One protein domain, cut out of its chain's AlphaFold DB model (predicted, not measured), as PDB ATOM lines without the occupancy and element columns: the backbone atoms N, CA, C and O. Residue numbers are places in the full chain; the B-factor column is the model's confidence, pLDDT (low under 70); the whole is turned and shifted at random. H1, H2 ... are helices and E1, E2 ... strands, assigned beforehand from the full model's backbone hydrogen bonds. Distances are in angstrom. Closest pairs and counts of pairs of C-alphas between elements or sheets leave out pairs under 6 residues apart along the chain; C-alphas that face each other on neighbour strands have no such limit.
ATOM      1  N   ILE A  57     158.523 171.946 108.577       96.75
ATOM      2  CA  ILE A  57     158.401 171.343 107.239       96.75
ATOM      3  C   ILE A  57     157.432 172.140 106.361       96.75
ATOM      4  O   ILE A  57     157.756 172.462 105.221       96.75
ATOM      5  N   ALA A  58     156.263 172.505 106.894       96.31
ATOM      6  CA  ALA A  58     155.238 173.234 106.149       96.31
ATOM      7  C   ALA A  58     155.686 174.634 105.694       96.31
ATOM      8  O   ALA A  58     155.179 175.138 104.695       96.31
ATOM      9  N   ASN A  59     156.641 175.236 106.412       95.44
ATOM     10  CA  ASN A  59     157.239 176.537 106.103       95.44
ATOM     11  C   ASN A  59     158.691 176.400 105.608       95.44
ATOM     12  O   ASN A  59     159.497 177.317 105.787       95.44
ATOM     13  N   THR A  60     159.049 175.245 105.039       94.88
ATOM     14  CA  THR A  60     160.336 175.080 104.352       94.88
ATOM     15  C   THR A  60     160.422 176.095 103.220       94.88
ATOM     16  O   THR A  60     159.420 176.400 102.580       94.88
ATOM     17  N   ARG A  61     161.614 176.633 102.951       90.00
ATOM     18  CA  ARG A  61     161.807 177.608 101.871       90.00
ATOM     19  C   ARG A  61     161.221 177.088 100.552       90.00
ATOM     20  O   ARG A  61     161.393 175.915 100.230       90.00
ATOM     21  N   GLY A  62     160.520 177.967  99.833       88.69
ATOM     22  CA  GLY A  62     159.814 177.651  98.586       88.69
ATOM     23  C   GLY A  62     158.518 176.853  98.752       88.69
ATOM     24  O   GLY A  62     157.862 176.552  97.759       88.69
ATOM     25  N   PHE A  63     158.125 176.557  99.992       91.38
ATOM     26  CA  PHE A  63     156.862 175.928 100.344       91.38
ATOM     27  C   PHE A  63     156.089 176.790 101.351       91.38
ATOM     28  O   PHE A  63     156.649 177.378 102.274       91.38
ATOM     29  N   ALA A  64     154.775 176.842 101.177       93.12
ATOM     30  CA  ALA A  64     153.823 177.495 102.067       93.12
ATOM     31  C   ALA A  64     152.621 176.563 102.267       93.12
ATOM     32  O   ALA A  64     151.495 176.847 101.853       93.12
ATOM     33  N   LEU A  65     152.893 175.384 102.826       94.75
ATOM     34  CA  LEU A  65     151.913 174.310 102.947       94.75
ATOM     35  C   LEU A  65     151.030 174.506 104.179       94.75
ATOM     36  O   LEU A  65     151.459 174.992 105.225       94.75
ATOM     37  N   ASN A  66     149.799 174.004 104.100       96.06
ATOM     38  CA  ASN A  66     148.991 173.797 105.295       96.06
ATOM     39  C   ASN A  66     149.663 172.740 106.182       96.06
ATOM     40  O   ASN A  66     150.054 171.681 105.698       96.06
ATOM     41  N   THR A  67     149.738 172.952 107.499       96.81
ATOM     42  CA  THR A  67     150.360 171.963 108.404       96.81
ATOM     43  C   THR A  67     149.652 170.606 108.392       96.81
ATOM     44  O   THR A  67     150.265 169.604 108.743       96.81
ATOM     45  N   GLY A  68     148.376 170.563 107.985       96.75
ATOM     46  CA  GLY A  68     147.616 169.324 107.778       96.75
ATOM     47  C   GLY A  68     148.084 168.494 106.577       96.75
ATOM     48  O   GLY A  68     147.838 167.294 106.544       96.75
ATOM     49  N   ALA A  69     148.809 169.098 105.630       96.44
ATOM     50  CA  ALA A  69     149.431 168.389 104.514       96.44
ATOM     51  C   ALA A  69     150.662 167.572 104.943       96.44
ATOM     52  O   ALA A  69     151.132 166.732 104.180       96.44
ATOM     53  N   VAL A  70     151.185 167.801 106.154       98.00
ATOM     54  CA  VAL A  70     152.400 167.160 106.668       98.00
ATOM     55  C   VAL A  70     152.044 166.135 107.744       98.00
ATOM     56  O   VAL A  70     151.541 166.479 108.815       98.00
ATOM     57  N   SER A  71     152.368 164.869 107.497       97.88
ATOM     58  CA  SER A  71     152.216 163.767 108.449       97.88
ATOM     59  C   SER A  71     153.593 163.276 108.897       97.88
ATOM     60  O   SER A  71     154.262 162.539 108.176       97.88
ATOM     61  N   VAL A  72     154.036 163.712 110.080       98.12
ATOM     62  CA  VAL A  72     155.327 163.304 110.661       98.12
ATOM     63  C   VAL A  72     155.239 161.849 111.122       98.12
ATOM     64  O   VAL A  72     154.318 161.482 111.849       98.12
ATOM     65  N   ARG A  73     156.193 161.024 110.686       97.31
ATOM     66  CA  ARG A  73     156.274 159.588 110.990       97.31
ATOM     67  C   ARG A  73     157.267 159.310 112.108       97.31
ATOM     68  O   ARG A  73     156.930 158.614 113.061       97.31
ATOM     69  N   ALA A  74     158.464 159.881 112.004       96.38
ATOM     70  CA  ALA A  74     159.510 159.745 113.005       96.38
ATOM     71  C   ALA A  74     160.293 161.049 113.164       96.38
ATOM     72  O   ALA A  74     160.400 161.850 112.236       96.38
ATOM     73  N   VAL A  75     160.849 161.240 114.358       96.38
ATOM     74  CA  VAL A  75     161.783 162.318 114.701       96.38
ATOM     75  C   VAL A  75     162.923 161.672 115.474       96.38
ATOM     76  O   VAL A  75     162.658 160.836 116.338       96.38
ATOM     77  N   SER A  76     164.165 162.044 115.170       93.06
ATOM     78  CA  SER A  76     165.338 161.538 115.875       93.06
ATOM     79  C   SER A  76     165.331 161.909 117.365       93.06
ATOM     80  O   SER A  76     164.659 162.848 117.817       93.06
ATOM     81  N   ASP A  77     166.084 161.142 118.145       90.75
ATOM     82  CA  ASP A  77     166.159 161.302 119.594       90.75
ATOM     83  C   ASP A  77     166.873 162.598 119.998       90.75
ATOM     84  O   ASP A  77     167.749 163.112 119.301       90.75
ATOM     85  N   ALA A  78     166.506 163.158 121.153       81.19
ATOM     86  CA  ALA A  78     167.156 164.355 121.675       81.19
ATOM     87  C   ALA A  78     168.670 164.148 121.842       81.19
ATOM     88  O   ALA A  78     169.114 163.131 122.372       81.19
ATOM     89  N   GLY A  79     169.452 165.149 121.431       80.06
ATOM     90  CA  GLY A  79     170.916 165.107 121.465       80.06
ATOM     91  C   GLY A  79     171.565 164.714 120.135       80.06
ATOM     92  O   GLY A  79     172.763 164.922 119.985       80.06
ATOM     93  N   THR A  80     170.802 164.231 119.146       75.69
ATOM     94  CA  THR A  80     171.316 164.072 117.778       75.69
ATOM     95  C   THR A  80     171.364 165.424 117.070       75.69
ATOM     96  O   THR A  80     170.340 166.106 116.959       75.69
ATOM     97  N   THR A  81     172.532 165.796 116.557       80.69
ATOM     98  CA  THR A  81     172.705 166.920 115.630       80.69
ATOM     99  C   THR A  81     173.405 166.413 114.369       80.69
ATOM    100  O   THR A  81     174.497 165.857 114.499       80.69
ATOM    101  N   PRO A  82     172.824 166.593 113.170       88.06
ATOM    102  CA  PRO A  82     171.547 167.262 112.898       88.06
ATOM    103  C   PRO A  82     170.325 166.459 113.386       88.06
ATOM    104  O   PRO A  82     170.421 165.259 113.638       88.06
ATOM    105  N   VAL A  83     169.169 167.119 113.515       95.19
ATOM    106  CA  VAL A  83     167.899 166.420 113.778       95.19
ATOM    107  C   VAL A  83     167.386 165.864 112.463       95.19
ATOM    108  O   VAL A  83     167.213 166.616 111.504       95.19
ATOM    109  N   THR A  84     167.125 164.563 112.416       96.31
ATOM    110  CA  THR A  84     166.513 163.919 111.253       96.31
ATOM    111  C   THR A  84     165.056 163.599 111.541       96.31
ATOM    112  O   THR A  84     164.668 163.290 112.669       96.31
ATOM    113  N   LEU A  85     164.210 163.712 110.524       96.69
ATOM    114  CA  LEU A  85     162.804 163.338 110.628       96.69
ATOM    115  C   LEU A  85     162.320 162.731 109.320       96.69
ATOM    116  O   LEU A  85     162.812 163.092 108.254       96.69
ATOM    117  N   THR A  86     161.325 161.858 109.406       97.56
ATOM    118  CA  THR A  86     160.605 161.335 108.243       97.56
ATOM    119  C   THR A  86     159.164 161.817 108.285       97.56
ATOM    120  O   THR A  86     158.525 161.832 109.344       97.56
ATOM    121  N   ALA A  87     158.638 162.258 107.147       97.88
ATOM    122  CA  ALA A  87     157.260 162.712 107.039       97.88
ATOM    123  C   ALA A  87     156.692 162.446 105.644       97.88
ATOM    124  O   ALA A  87     157.395 162.554 104.645       97.88
ATOM    125  N   ALA A  88     155.394 162.160 105.580       97.94
ATOM    126  CA  ALA A  88     154.650 162.173 104.330       97.94
ATOM    127  C   ALA A  88     154.077 163.577 104.098       97.94
ATOM    128  O   ALA A  88     153.339 164.091 104.944       97.94
ATOM    129  N   VAL A  89     154.396 164.187 102.960       97.44
ATOM    130  CA  VAL A  89     153.864 165.487 102.542       97.44
ATOM    131  C   VAL A  89     152.879 165.267 101.407       97.44
ATOM    132  O   VAL A  89     153.226 164.718 100.368       97.44
ATOM    133  N   THR A  90     151.636 165.675 101.618       97.81
ATOM    134  CA  THR A  90     150.567 165.555 100.627       97.81
ATOM    135  C   THR A  90     150.499 166.818  99.785       97.81
ATOM    136  O   THR A  90     150.316 167.906 100.326       97.81
ATOM    137  N   THR A  91     150.640 166.681  98.471       96.88
ATOM    138  CA  THR A  91     150.533 167.801  97.538       96.88
ATOM    139  C   THR A  91     149.791 167.416  96.261       96.88
ATOM    140  O   THR A  91     149.607 166.237  95.962       96.88
ATOM    141  N   ALA A  92     149.322 168.423  95.528       97.38
ATOM    142  CA  ALA A  92     148.670 168.250  94.243       97.38
ATOM    143  C   ALA A  92     149.691 168.341  93.104       97.38
ATOM    144  O   ALA A  92     150.570 169.201  93.116       97.38
ATOM    145  N   PHE A  93     149.530 167.492  92.099       98.12
ATOM    146  CA  PHE A  93     150.307 167.488  90.868       98.12
ATOM    147  C   PHE A  93     149.364 167.690  89.686       98.12
ATOM    148  O   PHE A  93     148.307 167.054  89.626       98.12
ATOM    149  N   ARG A  94     149.745 168.568  88.755       98.12
ATOM    150  CA  ARG A  94     149.044 168.761  87.485       98.12
ATOM    151  C   ARG A  94     149.738 167.944  86.409       98.12
ATOM    152  O   ARG A  94     150.961 168.006  86.257       98.12
ATOM    153  N   PHE A  95     148.941 167.211  85.649       98.38
ATOM    154  CA  PHE A  95     149.383 166.412  84.522       98.38
ATOM    155  C   PHE A  95     148.684 166.854  83.248       98.38
ATOM    156  O   PHE A  95     147.510 167.221  83.266       98.38
ATOM    157  N   GLU A  96     149.396 166.747  82.135       98.00
ATOM    158  CA  GLU A  96     148.860 166.996  80.802       98.00
ATOM    159  C   GLU A  96     149.159 165.812  79.886       98.00
ATOM    160  O   GLU A  96     150.207 165.177  79.996       98.00
ATOM    161  N   LYS A  97     148.228 165.483  78.988       96.38
ATOM    162  CA  LYS A  97     148.481 164.506  77.927       96.38
ATOM    163  C   LYS A  97     149.318 165.168  76.848       96.38
ATOM    164  O   LYS A  97     148.811 166.017  76.118       96.38
ATOM    165  N   ILE A  98     150.556 164.720  76.716       95.62
ATOM    166  CA  ILE A  98     151.441 165.115  75.627       95.62
ATOM    167  C   ILE A  98     151.498 164.013  74.576       95.62
ATOM    168  O   ILE A  98     151.314 162.830  74.874       95.62
ATOM    169  N   GLU A  99     151.735 164.411  73.334       92.44
ATOM    170  CA  GLU A  99     152.018 163.472  72.257       92.44
ATOM    171  C   GLU A  99     153.471 163.017  72.382       92.44
ATOM    172  O   GLU A  99     154.383 163.842  72.415       92.44
ATOM    173  N   ASP A 100     153.690 161.709  72.492       82.50
ATOM    174  CA  ASP A 100     155.039 161.169  72.540       82.50
ATOM    175  C   ASP A 100     155.608 161.068  71.122       82.50
ATOM    176  O   ASP A 100     155.291 160.155  70.360       82.50
ATOM    177  N   GLU A 101     156.454 162.026  70.747       72.62
ATOM    178  CA  GLU A 101     157.140 162.011  69.451       72.62
ATOM    179  C   GLU A 101     158.131 160.843  69.327       72.62
ATOM    180  O   GLU A 101     158.468 160.436  68.215       72.62
ATOM    181  N   LYS A 102     158.590 160.270  70.452       68.94
ATOM    182  CA  LYS A 102     159.591 159.195  70.451       68.94
ATOM    183  C   LYS A 102     158.990 157.818  70.185       68.94
ATOM    184  O   LYS A 102     159.738 156.898  69.853       68.94
ATOM    185  N   SER A 103     157.666 157.654  70.250       61.41
ATOM    186  CA  SER A 103     156.993 156.399  69.895       61.41
ATOM    187  C   SER A 103     156.830 156.267  68.370       61.41
ATOM    188  O   SER A 103     155.727 156.109  67.855       61.41
ATOM    189  N   ALA A 104     157.927 156.354  67.614       55.47
ATOM    190  CA  ALA A 104     157.926 156.213  66.153       55.47
ATOM    191  C   ALA A 104     157.842 154.743  65.680       55.47
ATOM    192  O   ALA A 104     157.989 154.450  64.491       55.47
ATOM    193  N   GLN A 105     157.605 153.795  66.589       58.00
ATOM    194  CA  GLN A 105     157.439 152.386  66.249       58.00
ATOM    195  C   GLN A 105     155.981 152.076  65.887       58.00
ATOM    196  O   GLN A 105     155.162 151.727  66.726       58.00
ATOM    197  N   ALA A 106     155.736 152.169  64.576       52.22
ATOM    198  CA  ALA A 106     154.686 151.503  63.806       52.22
ATOM    199  C   ALA A 106     153.229 151.990  63.986       52.22
ATOM    200  O   ALA A 106     152.440 151.409  64.721       52.22
ATOM    201  N   GLY A 107     152.836 152.952  63.140       57.81
ATOM    202  CA  GLY A 107     151.469 153.043  62.606       57.81
ATOM    203  C   GLY A 107     150.611 154.202  63.122       57.81
ATOM    204  O   GLY A 107     150.031 154.102  64.190       57.81
ATOM    205  N   LEU A 108     150.493 155.251  62.295       68.56
ATOM    206  CA  LEU A 108     149.488 156.336  62.197       68.56
ATOM    207  C   LEU A 108     148.944 157.078  63.444       68.56
ATOM    208  O   LEU A 108     148.388 158.162  63.270       68.56
ATOM    209  N   PHE A 109     149.088 156.577  64.667       75.44
ATOM    210  CA  PHE A 109     148.512 157.175  65.869       75.44
ATOM    211  C   PHE A 109     149.610 157.557  66.856       75.44
ATOM    212  O   PHE A 109     150.348 156.711  67.354       75.44
ATOM    213  N   LYS A 110     149.701 158.855  67.155       82.94
ATOM    214  CA  LYS A 110     150.581 159.370  68.204       82.94
ATOM    215  C   LYS A 110     150.103 158.843  69.556       82.94
ATOM    216  O   LYS A 110     148.949 159.068  69.935       82.94
ATOM    217  N   VAL A 111     150.977 158.151  70.285       86.31
ATOM    218  CA  VAL A 111     150.664 157.689  71.639       86.31
ATOM    219  C   VAL A 111     150.650 158.907  72.553       86.31
ATOM    220  O   VAL A 111     151.622 159.655  72.635       86.31
ATOM    221  N   LYS A 112     149.520 159.137  73.224       92.00
ATOM    222  CA  LYS A 112     149.421 160.174  74.249       92.00
ATOM    223  C   LYS A 112     149.856 159.587  75.579       92.00
ATOM    224  O   LYS A 112     149.300 158.574  76.000       92.00
ATOM    225  N   ARG A 113     150.789 160.249  76.257       93.94
ATOM    226  CA  ARG A 113     151.181 159.909  77.626       93.94
ATOM    227  C   ARG A 113     150.927 161.077  78.558       93.94
ATOM    228  O   ARG A 113     150.972 162.234  78.141       93.94
ATOM    229  N   TRP A 114     150.642 160.773  79.816       96.88
ATOM    230  CA  TRP A 114     150.614 161.790  80.855       96.88
ATOM    231  C   TRP A 114     152.019 162.364  81.054       96.88
ATOM    232  O   TRP A 114     152.998 161.633  80.954       96.88
ATOM    233  N   ARG A 115     152.108 163.661  81.347       97.12
ATOM    234  CA  ARG A 115     153.328 164.334  81.793       97.12
ATOM    235  C   ARG A 115     153.029 165.210  82.988       97.12
ATOM    236  O   ARG A 115     152.124 166.037  82.915       97.12
ATOM    237  N   ALA A 116     153.785 165.042  84.068       97.31
ATOM    238  CA  ALA A 116     153.704 165.946  85.210       97.31
ATOM    239  C   ALA A 116     154.319 167.303  84.824       97.31
ATOM    240  O   ALA A 116     155.514 167.396  84.519       97.31
ATOM    241  N   VAL A 117     153.488 168.344  84.799       97.69
ATOM    242  CA  VAL A 117     153.881 169.694  84.361       97.69
ATOM    243  C   VAL A 117     154.131 170.618  85.542       97.69
ATOM    244  O   VAL A 117     155.127 171.342  85.553       97.69
ATOM    245  N   GLU A 118     153.306 170.511  86.583       96.62
ATOM    246  CA  GLU A 118     153.378 171.367  87.763       96.62
ATOM    247  C   GLU A 118     153.078 170.591  89.046       96.62
ATOM    248  O   GLU A 118     152.415 169.548  89.036       96.62
ATOM    249  N   PHE A 119     153.516 171.141  90.170       97.06
ATOM    250  CA  PHE A 119     153.123 170.698  91.500       97.06
ATOM    251  C   PHE A 119     152.759 171.893  92.376       97.06
ATOM    252  O   PHE A 119     153.241 173.008  92.186       97.06
ATOM    253  N   ARG A 120     151.892 171.662  93.354       94.56
ATOM    254  CA  ARG A 120     151.449 172.688  94.290       94.56
ATOM    255  C   ARG A 120     152.485 172.833  95.408       94.56
ATOM    256  O   ARG A 120     152.868 171.853  96.046       94.56
ATOM    257  N   ASN A 121     152.949 174.050  95.668       93.38
ATOM    258  CA  ASN A 121     153.879 174.347  96.768       93.38
ATOM    259  C   ASN A 121     153.259 175.243  97.853       93.38
ATOM    260  O   ASN A 121     153.898 175.503  98.869       93.38
ATOM    261  N   GLY A 122     151.995 175.649  97.705       92.31
ATOM    262  CA  GLY A 122     151.220 176.320  98.750       92.31
ATOM    263  C   GLY A 122     149.719 176.286  98.480       92.31
ATOM    264  O   GLY A 122     149.264 175.599  97.569       92.31
ATOM    265  N   ASP A 123     148.909 177.026  99.242       89.00
ATOM    266  CA  ASP A 123     147.451 176.970  99.053       89.00
ATOM    267  C   ASP A 123     147.009 177.394  97.639       89.00
ATOM    268  O   ASP A 123     146.087 176.819  97.087       89.00
ATOM    269  N   ARG A 124     147.678 178.338  96.980       87.69
ATOM    270  CA  ARG A 124     147.320 178.738  95.601       87.69
ATOM    271  C   ARG A 124     148.527 178.903  94.690       87.69
ATOM    272  O   ARG A 124     148.441 179.560  93.664       87.69
ATOM    273  N   SER A 125     149.645 178.315  95.096       91.06
ATOM    274  CA  SER A 125     150.916 178.450  94.401       91.06
ATOM    275  C   SER A 125     151.268 177.135  93.723       91.06
ATOM    276  O   SER A 125     151.231 176.071  94.356       91.06
ATOM    277  N   TRP A 126     151.582 177.238  92.439       94.75
ATOM    278  CA  TRP A 126     152.028 176.152  91.580       94.75
ATOM    279  C   TRP A 126     153.469 176.408  91.151       94.75
ATOM    280  O   TRP A 126     153.922 177.549  91.081       94.75
ATOM    281  N   GLU A 127     154.199 175.336  90.889       94.94
ATOM    282  CA  GLU A 127     155.579 175.387  90.438       94.94
ATOM    283  C   GLU A 127     155.773 174.418  89.278       94.94
ATOM    284  O   GLU A 127     155.323 173.271  89.332       94.94
ATOM    285  N   GLU A 128     156.445 174.884  88.230       95.56
ATOM    286  CA  GLU A 128     156.728 174.089  87.041       95.56
ATOM    287  C   GLU A 128     157.946 173.188  87.289       95.56
ATOM    288  O   GLU A 128     158.990 173.629  87.780       95.56
ATOM    289  N   PHE A 129     157.862 171.922  86.883       95.00
ATOM    290  CA  PHE A 129     158.991 170.991  87.018       95.00
ATOM    291  C   PHE A 129     160.235 171.438  86.227       95.00
ATOM    292  O   PHE A 129     161.363 171.175  86.643       95.00
ATOM    293  N   ASP A 130     160.056 172.145  85.107       94.62
ATOM    294  CA  ASP A 130     161.173 172.593  84.264       94.62
ATOM    295  C   ASP A 130     162.011 173.702  84.919       94.62
ATOM    296  O   ASP A 130     163.208 173.824  84.639       94.62
ATOM    297  N   LEU A 131     161.433 174.465  85.854       92.88
ATOM    298  CA  LEU A 131     162.184 175.434  86.652       92.88
ATOM    299  C   LEU A 131     163.138 174.736  87.632       92.88
ATOM    300  O   LEU A 131     164.241 175.229  87.870       92.88
ATOM    301  N   LEU A 132     162.764 173.551  88.126       92.31
ATOM    302  CA  LEU A 132     163.611 172.738  89.001       92.31
ATOM    303  C   LEU A 132     164.738 172.021  88.252       92.31
ATOM    304  O   LEU A 132     165.804 171.813  88.829       92.31
ATOM    305  N   ALA A 133     164.544 171.662  86.979       91.25
ATOM    306  CA  ALA A 133     165.527 170.907  86.188       91.25
ATOM    307  C   ALA A 133     166.890 171.608  86.092       91.25
ATOM    308  O   ALA A 133     167.931 170.958  86.033       91.25
ATOM    309  N   ALA A 134     166.886 172.936  86.135       87.38
ATOM    310  CA  ALA A 134     168.089 173.756  86.171       87.38
ATOM    311  C   ALA A 134     168.927 173.576  87.435       87.38
ATOM    312  O   ALA A 134     170.151 173.602  87.376       87.38
ATOM    313  N   ALA A 135     168.242 173.460  88.571       86.06
ATOM    314  CA  ALA A 135     168.848 173.440  89.890       86.06
ATOM    315  C   ALA A 135     169.177 172.009  90.333       86.06
ATOM    316  O   ALA A 135     170.200 171.773  90.965       86.06
ATOM    317  N   LEU A 136     168.314 171.053  89.983       89.44
ATOM    318  CA  LEU A 136     168.403 169.653  90.403       89.44
ATOM    319  C   LEU A 136     168.973 168.715  89.330       89.44
ATOM    320  O   LEU A 136     169.261 167.556  89.630       89.44
ATOM    321  N   GLY A 137     169.124 169.197  88.096       92.62
ATOM    322  CA  GLY A 137     169.504 168.400  86.935       92.62
ATOM    323  C   GLY A 137     168.295 167.808  86.205       92.62
ATOM    324  O   GLY A 137     167.370 167.262  86.811       92.62
ATOM    325  N   ALA A 138     168.316 167.889  84.872       93.81
ATOM    326  CA  ALA A 138     167.211 167.441  84.024       93.81
ATOM    327  C   ALA A 138     166.927 165.936  84.155       93.81
ATOM    328  O   ALA A 138     165.771 165.538  84.236       93.81
ATOM    329  N   GLU A 139     167.968 165.104  84.240       94.50
ATOM    330  CA  GLU A 139     167.810 163.651  84.371       94.50
ATOM    331  C   GLU A 139     167.035 163.279  85.640       94.50
ATOM    332  O   GLU A 139     166.102 162.477  85.598       94.50
ATOM    333  N   ARG A 140     167.373 163.917  86.765       93.19
ATOM    334  CA  ARG A 140     166.707 163.685  88.046       93.19
ATOM    335  C   ARG A 140     165.230 164.068  87.990       93.19
ATOM    336  O   ARG A 140     164.382 163.309  88.454       93.19
ATOM    337  N   ILE A 141     164.921 165.215  87.387       94.94
ATOM    338  CA  ILE A 141     163.536 165.660  87.199       94.94
ATOM    339  C   ILE A 141     162.758 164.716  86.280       94.94
ATOM    340  O   ILE A 141     161.620 164.375  86.598       94.94
ATOM    341  N   GLU A 142     163.352 164.235  85.189       94.50
ATOM    342  CA  GLU A 142     162.671 163.281  84.307       94.50
ATOM    343  C   GLU A 142     162.441 161.921  84.984       94.50
ATOM    344  O   GLU A 142     161.372 161.340  84.799       94.50
ATOM    345  N   ARG A 143     163.359 161.436  85.837       94.69
ATOM    346  CA  ARG A 143     163.111 160.231  86.655       94.69
ATOM    347  C   ARG A 143     161.931 160.424  87.610       94.69
ATOM    348  O   ARG A 143     161.071 159.549  87.706       94.69
ATOM    349  N   ALA A 144     161.862 161.573  88.284       94.44
ATOM    350  CA  ALA A 144     160.753 161.897  89.180       94.44
ATOM    351  C   ALA A 144     159.412 161.991  88.428       94.44
ATOM    352  O   ALA A 144     158.411 161.430  88.879       94.44
ATOM    353  N   ARG A 145     159.397 162.640  87.253       95.81
ATOM    354  CA  ARG A 145     158.226 162.695  86.364       95.81
ATOM    355  C   ARG A 145     157.783 161.296  85.942       95.81
ATOM    356  O   ARG A 145     156.619 160.967  86.126       95.81
ATOM    357  N   ALA A 146     158.701 160.456  85.465       95.56
ATOM    358  CA  ALA A 146     158.385 159.094  85.039       95.56
ATOM    359  C   ALA A 146     157.746 158.262  86.166       95.56
ATOM    360  O   ALA A 146     156.750 157.578  85.936       95.56
ATOM    361  N   ALA A 147     158.256 158.371  87.400       95.94
ATOM    362  CA  ALA A 147     157.672 157.690  88.557       95.94
ATOM    363  C   ALA A 147     156.229 158.153  88.850       95.94
ATOM    364  O   ALA A 147     155.357 157.327  89.126       95.94
ATOM    365  N   LEU A 148     155.959 159.461  88.750       97.00
ATOM    366  CA  LEU A 148     154.614 160.026  88.905       97.00
ATOM    367  C   LEU A 148     153.669 159.607  87.768       97.00
ATOM    368  O   LEU A 148     152.519 159.261  88.026       97.00
ATOM    369  N   GLU A 149     154.144 159.619  86.522       96.81
ATOM    370  CA  GLU A 149     153.372 159.246  85.329       96.81
ATOM    371  C   GLU A 149     152.976 157.761  85.349       96.81
ATOM    372  O   GLU A 149     151.827 157.417  85.047       96.81
ATOM    373  N   MET A 150     153.897 156.884  85.763       96.31
ATOM    374  CA  MET A 150     153.617 155.464  85.984       96.31
ATOM    375  C   MET A 150     152.554 155.271  87.068       96.31
ATOM    376  O   MET A 150     151.551 154.599  86.828       96.31
ATOM    377  N   LEU A 151     152.729 155.911  88.232       96.69
ATOM    378  CA  LEU A 151     151.777 155.818  89.340       96.69
ATOM    379  C   LEU A 151     150.375 156.295  88.935       96.69
ATOM    380  O   LEU A 151     149.383 155.648  89.265       96.69
ATOM    381  N   LEU A 152     150.294 157.409  88.202       97.06
ATOM    382  CA  LEU A 152     149.040 157.956  87.689       97.06
ATOM    383  C   LEU A 152     148.346 156.977  86.734       97.06
ATOM    384  O   LEU A 152     147.146 156.745  86.863       97.06
ATOM    385  N   THR A 153     149.099 156.392  85.800       96.06
ATOM    386  CA  THR A 153     148.570 155.450  84.802       96.06
ATOM    387  C   THR A 153     148.031 154.181  85.467       96.06
ATOM    388  O   THR A 153     146.941 153.713  85.130       96.06
ATOM    389  N   GLU A 154     148.758 153.643  86.451       95.81
ATOM    390  CA  GLU A 154     148.307 152.489  87.236       95.81
ATOM    391  C   GLU A 154     147.041 152.810  88.042       95.81
ATOM    392  O   GLU A 154     146.102 152.015  88.054       95.81
ATOM    393  N   PHE A 155     146.977 153.985  88.672       95.88
ATOM    394  CA  PHE A 155     145.813 154.400  89.454       95.88
ATOM    395  C   PHE A 155     144.578 154.658  88.589       95.88
ATOM    396  O   PHE A 155     143.477 154.257  88.956       95.88
ATOM    397  N   GLU A 156     144.745 155.278  87.419       95.00
ATOM    398  CA  GLU A 156     143.660 155.459  86.450       95.00
ATOM    399  C   GLU A 156     143.125 154.101  85.970       95.00
ATOM    400  O   GLU A 156     141.912 153.903  85.892       95.00
ATOM    401  N   THR A 157     144.016 153.139  85.712       94.62
ATOM    402  CA  THR A 157     143.636 151.761  85.360       94.62
ATOM    403  C   THR A 157     142.866 151.098  86.505       94.62
ATOM    404  O   THR A 157     141.772 150.578  86.291       94.62
ATOM    405  N   GLN A 158     143.361 151.216  87.742       95.12
ATOM    406  CA  GLN A 158     142.691 150.692  88.933       95.12
ATOM    407  C   GLN A 158     141.291 151.293  89.133       95.12
ATOM    408  O   GLN A 158     140.364 150.548  89.441       95.12
ATOM    409  N   GLN A 159     141.111 152.605  88.939       94.06
ATOM    410  CA  GLN A 159     139.802 153.268  89.050       94.06
ATOM    411  C   GLN A 159     138.810 152.829  87.964       94.06
ATOM    412  O   GLN A 159     137.603 152.833  88.197       94.06
ATOM    413  N   ARG A 160     139.294 152.465  86.771       93.75
ATOM    414  CA  ARG A 160     138.439 151.939  85.694       93.75
ATOM    415  C   ARG A 160     137.995 150.506  85.973       93.75
ATOM    416  O   ARG A 160     136.861 150.151  85.666       93.75
ATOM    417  N   GLU A 161     138.879 149.691  86.540       95.06
ATOM    418  CA  GLU A 161     138.613 148.277  86.826       95.06
ATOM    419  C   GLU A 161     137.829 148.063  88.127       95.06
ATOM    420  O   GLU A 161     137.012 147.144  88.226       95.06
ATOM    421  N   ARG A 162     138.069 148.896  89.144       90.56
ATOM    422  CA  ARG A 162     137.491 148.755  90.484       90.56
ATOM    423  C   ARG A 162     136.501 149.875  90.765       90.56
ATOM    424  O   ARG A 162     136.763 151.039  90.506       90.56
ATOM    425  N   LYS A 163     135.382 149.537  91.415       80.44
ATOM    426  CA  LYS A 163     134.427 150.539  91.928       80.44
ATOM    427  C   LYS A 163     134.939 151.300  93.164       80.44
ATOM    428  O   LYS A 163     134.257 152.219  93.608       80.44
ATOM    429  N   SER A 164     136.076 150.911  93.755       79.94
ATOM    430  CA  SER A 164     136.642 151.550  94.952       79.94
ATOM    431  C   SER A 164     137.900 152.369  94.644       79.94
ATOM    432  O   SER A 164     138.766 151.954  93.876       79.94
ATOM    433  N   VAL A 165     137.999 153.533  95.291       89.44
ATOM    434  CA  VAL A 165     139.116 154.487  95.184       89.44
ATOM    435  C   VAL A 165     140.070 154.274  96.364       89.44
ATOM    436  O   VAL A 165     140.193 155.113  97.254       89.44
ATOM    437  N   GLU A 166     140.686 153.097  96.434       95.25
ATOM    438  CA  GLU A 166     141.725 152.837  97.439       95.25
ATOM    439  C   GLU A 166     143.039 153.514  97.027       95.25
ATOM    440  O   GLU A 166     143.430 153.368  95.869       95.25
ATOM    441  N   PRO A 167     143.749 154.211  97.937       97.19
ATOM    442  CA  PRO A 167     145.037 154.821  97.624       97.19
ATOM    443  C   PRO A 167     146.054 153.808  97.090       97.19
ATOM    444  O   PRO A 167     146.209 152.719  97.646       97.19
ATOM    445  N   LEU A 168     146.805 154.191  96.056       96.75
ATOM    446  CA  LEU A 168     147.839 153.348  95.454       96.75
ATOM    447  C   LEU A 168     149.227 153.839  95.857       96.75
ATOM    448  O   LEU A 168     149.533 155.020  95.716       96.75
ATOM    449  N   THR A 169     150.073 152.927  96.344       96.94
ATOM    450  CA  THR A 169     151.436 153.240  96.804       96.94
ATOM    451  C   THR A 169     152.497 152.552  95.946       96.94
ATOM    452  O   THR A 169     152.406 151.349  95.673       96.94
ATOM    453  N   ARG A 170     153.521 153.313  95.546       96.38
ATOM    454  CA  ARG A 170     154.730 152.858  94.845       96.38
ATOM    455  C   ARG A 170     155.947 153.587  95.406       96.38
ATOM    456  O   ARG A 170     156.095 154.793  95.222       96.38
ATOM    457  N   GLY A 171     156.827 152.849  96.083       93.94
ATOM    458  CA  GLY A 171     157.989 153.435  96.753       93.94
ATOM    459  C   GLY A 171     157.570 154.545  97.721       93.94
ATOM    460  O   GLY A 171     156.676 154.343  98.537       93.94
ATOM    461  N   ALA A 172     158.181 155.722  97.580       95.06
ATOM    462  CA  ALA A 172     157.890 156.903  98.393       95.06
ATOM    463  C   ALA A 172     156.615 157.666  97.974       95.06
ATOM    464  O   ALA A 172     156.338 158.720  98.535       95.06
ATOM    465  N   LEU A 173     155.861 157.198  96.974       97.19
ATOM    466  CA  LEU A 173     154.703 157.906  96.425       97.19
ATOM    467  C   LEU A 173     153.403 157.162  96.733       97.19
ATOM    468  O   LEU A 173     153.283 155.967  96.466       97.19
ATOM    469  N   THR A 174     152.394 157.888  97.206       97.94
ATOM    470  CA  THR A 174     151.031 157.385  97.397       97.94
ATOM    471  C   THR A 174     150.029 158.335  96.758       97.94
ATOM    472  O   THR A 174     149.808 159.430  97.271       97.94
ATOM    473  N   ILE A 175     149.375 157.923  95.676       97.94
ATOM    474  CA  ILE A 175     148.268 158.683  95.083       97.94
ATOM    475  C   ILE A 175     146.977 158.379  95.849       97.94
ATOM    476  O   ILE A 175     146.610 157.224  96.058       97.94
ATOM    477  N   LYS A 176     146.318 159.437  96.324       97.31
ATOM    478  CA  LYS A 176     145.095 159.369  97.140       97.31
ATOM    479  C   LYS A 176     143.851 159.684  96.329       97.31
ATOM    480  O   LYS A 176     142.804 159.084  96.543       97.31
ATOM    481  N   LEU A 177     143.973 160.649  95.425       97.25
ATOM    482  CA  LEU A 177     142.873 161.163  94.629       97.25
ATOM    483  C   LEU A 177     143.371 161.495  93.229       97.25
ATOM    484  O   LEU A 177     144.484 161.991  93.063       97.25
ATOM    485  N   LEU A 178     142.514 161.253  92.242       97.12
ATOM    486  CA  LEU A 178     142.723 161.630  90.853       97.12
ATOM    487  C   LEU A 178     141.438 162.250  90.314       97.12
ATOM    488  O   LEU A 178     140.369 161.652  90.416       97.12
ATOM    489  N   SER A 179     141.564 163.432  89.722       97.06
ATOM    490  CA  SER A 179     140.535 164.070  88.911       97.06
ATOM    491  C   SER A 179     141.096 164.285  87.511       97.06
ATOM    492  O   SER A 179     142.033 165.059  87.336       97.06
ATOM    493  N   ALA A 180     140.567 163.573  86.517       95.88
ATOM    494  CA  ALA A 180     141.005 163.680  85.128       95.88
ATOM    495  C   ALA A 180     139.880 164.241  84.251       95.88
ATOM    496  O   ALA A 180     138.750 163.754  84.292       95.88
ATOM    497  N   GLN A 181     140.197 165.243  83.428       96.00
ATOM    498  CA  GLN A 181     139.272 165.858  82.479       96.00
ATOM    499  C   GLN A 181     139.972 166.077  81.130       96.00
ATOM    500  O   GLN A 181     140.807 166.966  80.959       96.00
ATOM    501  N   GLY A 182     139.624 165.247  80.143       94.38
ATOM    502  CA  GLY A 182     140.159 165.334  78.783       94.38
ATOM    503  C   GLY A 182     141.671 165.079  78.706       94.38
ATOM    504  O   GLY A 182     142.128 163.933  78.823       94.38
ATOM    505  N   SER A 183     142.432 166.145  78.446       95.94
ATOM    506  CA  SER A 183     143.896 166.153  78.340       95.94
ATOM    507  C   SER A 183     144.601 166.673  79.592       95.94
ATOM    508  O   SER A 183     145.817 166.821  79.555       95.94
ATOM    509  N   SER A 184     143.874 166.943  80.677       97.50
ATOM    510  CA  SER A 184     144.434 167.415  81.944       97.50
ATOM    511  C   SER A 184     144.011 166.506  83.096       97.50
ATOM    512  O   SER A 184     142.931 165.907  83.063       97.50
ATOM    513  N   ALA A 185     144.866 166.381  84.105       97.81
ATOM    514  CA  ALA A 185     144.544 165.705  85.350       97.81
ATOM    515  C   ALA A 185     145.189 166.391  86.555       97.81
ATOM    516  O   ALA A 185     146.269 166.973  86.469       97.81
ATOM    517  N   LEU A 186     144.516 166.284  87.696       98.12
ATOM    518  CA  LEU A 186     144.976 166.719  89.003       98.12
ATOM    519  C   LEU A 186     145.042 165.498  89.921       98.12
ATOM    520  O   LEU A 186     144.022 164.840  90.143       98.12
ATOM    521  N   ALA A 187     146.219 165.199  90.462       98.06
ATOM    522  CA  ALA A 187     146.393 164.113  91.420       98.06
ATOM    523  C   ALA A 187     146.830 164.645  92.784       98.06
ATOM    524  O   ALA A 187     147.759 165.443  92.861       98.06
ATOM    525  N   GLU A 188     146.205 164.170  93.857       98.19
ATOM    526  CA  GLU A 188     146.693 164.378  95.221       98.19
ATOM    527  C   GLU A 188     147.610 163.212  95.594       98.19
ATOM    528  O   GLU A 188     147.167 162.065  95.699       98.19
ATOM    529  N   VAL A 189     148.893 163.504  95.791       97.81
ATOM    530  CA  VAL A 189     149.931 162.508  96.054       97.81
ATOM    531  C   VAL A 189     150.623 162.843  97.371       97.81
ATOM    532  O   VAL A 189     151.089 163.961  97.588       97.81
ATOM    533  N   ALA A 190     150.687 161.867  98.272       98.00
ATOM    534  CA  ALA A 190     151.562 161.906  99.429       98.00
ATOM    535  C   ALA A 190     152.944 161.381  99.042       98.00
ATOM    536  O   ALA A 190     153.063 160.277  98.522       98.00
ATOM    537  N   VAL A 191     153.969 162.181  99.312       97.00
ATOM    538  CA  VAL A 191     155.369 161.842  99.068       97.00
ATOM    539  C   VAL A 191     156.069 161.690 100.410       97.00
ATOM    540  O   VAL A 191     155.981 162.576 101.263       97.00
ATOM    541  N   GLU A 192     156.723 160.557 100.626       97.81
ATOM    542  CA  GLU A 192     157.545 160.313 101.804       97.81
ATOM    543  C   GLU A 192     158.921 160.958 101.634       97.81
ATOM    544  O   GLU A 192     159.649 160.689 100.679       97.81
ATOM    545  N   PHE A 193     159.263 161.817 102.588       96.50
ATOM    546  CA  PHE A 193     160.512 162.555 102.626       96.50
ATOM    547  C   PHE A 193     161.236 162.300 103.945       96.50
ATOM    548  O   PHE A 193     160.606 162.210 105.007       96.50
ATOM    549  N   SER A 194     162.565 162.291 103.888       97.19
ATOM    550  CA  SER A 194     163.400 162.509 105.071       97.19
ATOM    551  C   SER A 194     163.914 163.943 105.063       97.19
ATOM    552  O   SER A 194     164.211 164.493 104.009       97.19
ATOM    553  N   PHE A 195     164.022 164.572 106.225       96.56
ATOM    554  CA  PHE A 195     164.494 165.947 106.346       96.56
ATOM    555  C   PHE A 195     165.622 166.011 107.361       96.56
ATOM    556  O   PHE A 195     165.560 165.368 108.413       96.56
ATOM    557  N   ARG A 196     166.619 166.841 107.061       96.19
ATOM    558  CA  ARG A 196     167.659 167.251 108.000       96.19
ATOM    559  C   ARG A 196     167.372 168.673 108.458       96.19
ATOM    560  O   ARG A 196     167.231 169.582 107.639       96.19
ATOM    561  N   LEU A 197     167.259 168.849 109.766       96.00
ATOM    562  CA  LEU A 197     166.957 170.125 110.394       96.00
ATOM    563  C   LEU A 197     168.126 170.581 111.262       96.00
ATOM    564  O   LEU A 197     168.731 169.797 112.002       96.00
ATOM    565  N   SER A 198     168.359 171.884 111.234       94.75
ATOM    566  CA  SER A 198     169.304 172.587 112.093       94.75
ATOM    567  C   SER A 198     168.649 173.850 112.654       94.75
ATOM    568  O   SER A 198     167.550 174.242 112.249       94.75
ATOM    569  N   LYS A 199     169.266 174.444 113.677       94.56
ATOM    570  CA  LYS A 199     168.852 175.756 114.172       94.56
ATOM    571  C   LYS A 199     169.628 176.827 113.423       94.56
ATOM    572  O   LYS A 199     170.844 176.715 113.302       94.56
ATOM    573  N   ASP A 200     168.927 177.856 112.967       94.38
ATOM    574  CA  ASP A 200     169.556 179.061 112.444       94.38
ATOM    575  C   ASP A 200     170.250 179.866 113.562       94.38
ATOM    576  O   ASP A 200     170.221 179.506 114.746       94.38
ATOM    577  N   THR A 201     170.867 180.989 113.193       94.81
ATOM    578  CA  THR A 201     171.547 181.898 114.131       94.81
ATOM    579  C   THR A 201     170.608 182.509 115.177       94.81
ATOM    580  O   THR A 201     171.068 182.916 116.241       94.81
ATOM    581  N   GLY A 202     169.299 182.539 114.914       95.56
ATOM    582  CA  GLY A 202     168.259 182.956 115.855       95.56
ATOM    583  C   GLY A 202     167.736 181.821 116.742       95.56
ATOM    584  O   GLY A 202     166.806 182.026 117.523       95.56
ATOM    585  N   GLY A 203     168.293 180.613 116.628       94.75
ATOM    586  CA  GLY A 203     167.857 179.436 117.375       94.75
ATOM    587  C   GLY A 203     166.552 178.814 116.867       94.75
ATOM    588  O   GLY A 203     166.016 177.912 117.528       94.75
ATOM    589  N   LYS A 204     166.030 179.264 115.718       95.38
ATOM    590  CA  LYS A 204     164.818 178.736 115.087       95.38
ATOM    591  C   LYS A 204     165.175 177.534 114.222       95.38
ATOM    592  O   LYS A 204     166.153 177.539 113.488       95.38
ATOM    593  N   TRP A 205     164.356 176.492 114.299       96.06
ATOM    594  CA  TRP A 205     164.504 175.323 113.438       96.06
ATOM    595  C   TRP A 205     164.213 175.666 111.978       96.06
ATOM    596  O   TRP A 205     163.169 176.249 111.670       96.06
ATOM    597  N   VAL A 206     165.111 175.238 111.100       95.75
ATOM    598  CA  VAL A 206     165.003 175.342 109.647       95.75
ATOM    599  C   VAL A 206     165.309 173.986 109.018       95.75
ATOM    600  O   VAL A 206     166.054 173.182 109.582       95.75
ATOM    601  N   VAL A 207     164.698 173.712 107.864       95.88
ATOM    602  CA  VAL A 207     165.078 172.566 107.033       95.88
ATOM    603  C   VAL A 207     166.308 172.962 106.233       95.88
ATOM    604  O   VAL A 207     166.277 173.941 105.492       95.88
ATOM    605  N   GLU A 208     167.372 172.196 106.402       94.00
ATOM    606  CA  GLU A 208     168.633 172.379 105.688       94.00
ATOM    607  C   GLU A 208     168.631 171.587 104.377       94.00
ATOM    608  O   GLU A 208     169.094 172.069 103.349       94.00
ATOM    609  N   GLU A 209     168.066 170.379 104.414       94.06
ATOM    610  CA  GLU A 209     168.177 169.389 103.347       94.06
ATOM    611  C   GLU A 209     166.958 168.446 103.375       94.06
ATOM    612  O   GLU A 209     166.465 168.071 104.447       94.06
ATOM    613  N   VAL A 210     166.467 168.074 102.189       95.19
ATOM    614  CA  VAL A 210     165.350 167.144 101.969       95.19
ATOM    615  C   VAL A 210     165.847 165.932 101.191       95.19
ATOM    616  O   VAL A 210     166.620 166.073 100.253       95.19
ATOM    617  N   PHE A 211     165.356 164.745 101.524       94.00
ATOM    618  CA  PHE A 211     165.659 163.502 100.826       94.00
ATOM    619  C   PHE A 211     164.380 162.826 100.345       94.00
ATOM    620  O   PHE A 211     163.394 162.771 101.085       94.00
ATOM    621  N   VAL A 212     164.426 162.259  99.140       92.81
ATOM    622  CA  VAL A 212     163.409 161.332  98.617       92.81
ATOM    623  C   VAL A 212     164.090 159.992  98.382       92.81
ATOM    624  O   VAL A 212     164.947 159.881  97.506       92.81
ATOM    625  N   GLY A 213     163.740 158.982  99.182       90.94
ATOM    626  CA  GLY A 213     164.563 157.776  99.278       90.94
ATOM    627  C   GLY A 213     165.983 158.145  99.716       90.94
ATOM    628  O   GLY A 213     166.148 158.832 100.724       90.94
ATOM    629  N   ASP A 214     166.976 157.761  98.917       89.62
ATOM    630  CA  ASP A 214     168.395 158.049  99.169       89.62
ATOM    631  C   ASP A 214     168.903 159.315  98.449       89.62
ATOM    632  O   ASP A 214     170.067 159.694  98.584       89.62
ATOM    633  N   GLU A 215     168.056 159.999  97.667       89.38
ATOM    634  CA  GLU A 215     168.474 161.173  96.899       89.38
ATOM    635  C   GLU A 215     168.311 162.483  97.690       89.38
ATOM    636  O   GLU A 215     167.196 162.923  97.979       89.38
ATOM    637  N   SER A 216     169.432 163.161  97.940       92.38
ATOM    638  CA  SER A 216     169.542 164.471  98.604       92.38
ATOM    639  C   SER A 216     169.083 165.634  97.726       92.38
ATOM    640  O   SER A 216     169.407 165.662  96.541       92.38
ATOM    641  N   SER A 217     168.384 166.636  98.256       88.75
ATOM    642  CA  SER A 217     168.068 167.880  97.534       88.75
ATOM    643  C   SER A 217     169.298 168.755  97.291       88.75
ATOM    644  O   SER A 217     169.259 169.609  96.408       88.75
ATOM    645  N   GLY A 218     170.366 168.557  98.069       92.19
ATOM    646  CA  GLY A 218     171.467 169.503  98.182       92.19
ATOM    647  C   GLY A 218     171.042 170.744  98.968       92.19
ATOM    648  O   GLY A 218     170.055 170.725  99.710       92.19
ATOM    649  N   ASP A 219     171.775 171.838  98.768       91.00
ATOM    650  CA  ASP A 219     171.483 173.131  99.383       91.00
ATOM    651  C   ASP A 219     170.153 173.708  98.856       91.00
ATOM    652  O   ASP A 219     170.059 174.230  97.738       91.00
TER     653      ASP A 219
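What this domain is: This is residues 57 to 219 of the 317 residues of the protein "Type II secretion system protein GspG" of Acidobacteria bacterium (UniProt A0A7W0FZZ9). A long, strongly twisted sheet of eight strands has E2 and E7 side by side along its length. In one half, with E3, E4, E5 and E6, the sheet curls round the long helix H2; in the other half E1 pairs with E2 and E8 pairs with E7, and H1 only grazes the sheet. The printed part has 163 residues, with named elements in the order E1, E2, E3, E4, H1, H2, E5, E6, E7, E8, of mixed class. The sheet is branched and its neighbour pairs are antiparallel. The whole is compact by its radius of gyration of the C-alphas, 17.8 A, yet elongated, spanning 62 by 38 by 29 A.

How they stand to each other: Start at E1, residues 70 to 75, and go on to E2, residues 83 to 99, its hairpin partner; N 71 and O 88 are 2.8 A apart, within hydrogen-bond range. E3, residues 112 to 120, lies on the same side of E2 as E1, with N 96 and O 115 2.9 A apart. E4, residues 126 to 128, completes a meander, each strand the antiparallel neighbour of the one before; N 127 and O 119 are 2.8 A apart. Next look at H1, residues 129 to 136, which touches H2, residues 138 to 161, with residues 138 to 141 of H2 alone; their closest C-alphas, Ala 133 and Ile 141, are 5.7 A apart, and they form a helical hairpin at a steep tilt of 39 degrees, opposite ways. In H2 every O i to N i+4 pair is within hydrogen-bond range, in H1 2 of 4. The closest C-alphas of H2 and E3 are Ala 116 and Arg 145, 5.7 A. E5, residues 168 to 170, E6, residues 173 to 181, E7, residues 184 to 199, and E8, residues 205 to 212, make a second meander: N 170 and O 173 are 2.8 A apart, N 174 and O 190 2.8 A, N 211 and O 194 2.7 A. Across from E1 and E3, on the other side of E2, is E7, with N 89 and O 191 2.8 A apart.

Where its parts are: Find C-alpha 70 at (152.400, 167.160, 106.668), where E1 begins. E2 runs 44.6 A and bends by 60 degrees at residue 96. H2 runs 34.5 A from C-alpha 138 at (167.211, 167.441, 84.024). E7 runs 41.3 A and bends by 62 degrees at residue 196; E8 ends at C-alpha 212, (163.409, 161.332, 98.617).

The domain as a whole: Look for the two C-alphas farthest apart, Gly 79 and Leu 108, at 63.6 A. The printed part has no cut. The link E2 to E3 is long, and its residues 102 to 108 are under 70 in pLDDT; the mean of the printed part is 92.5.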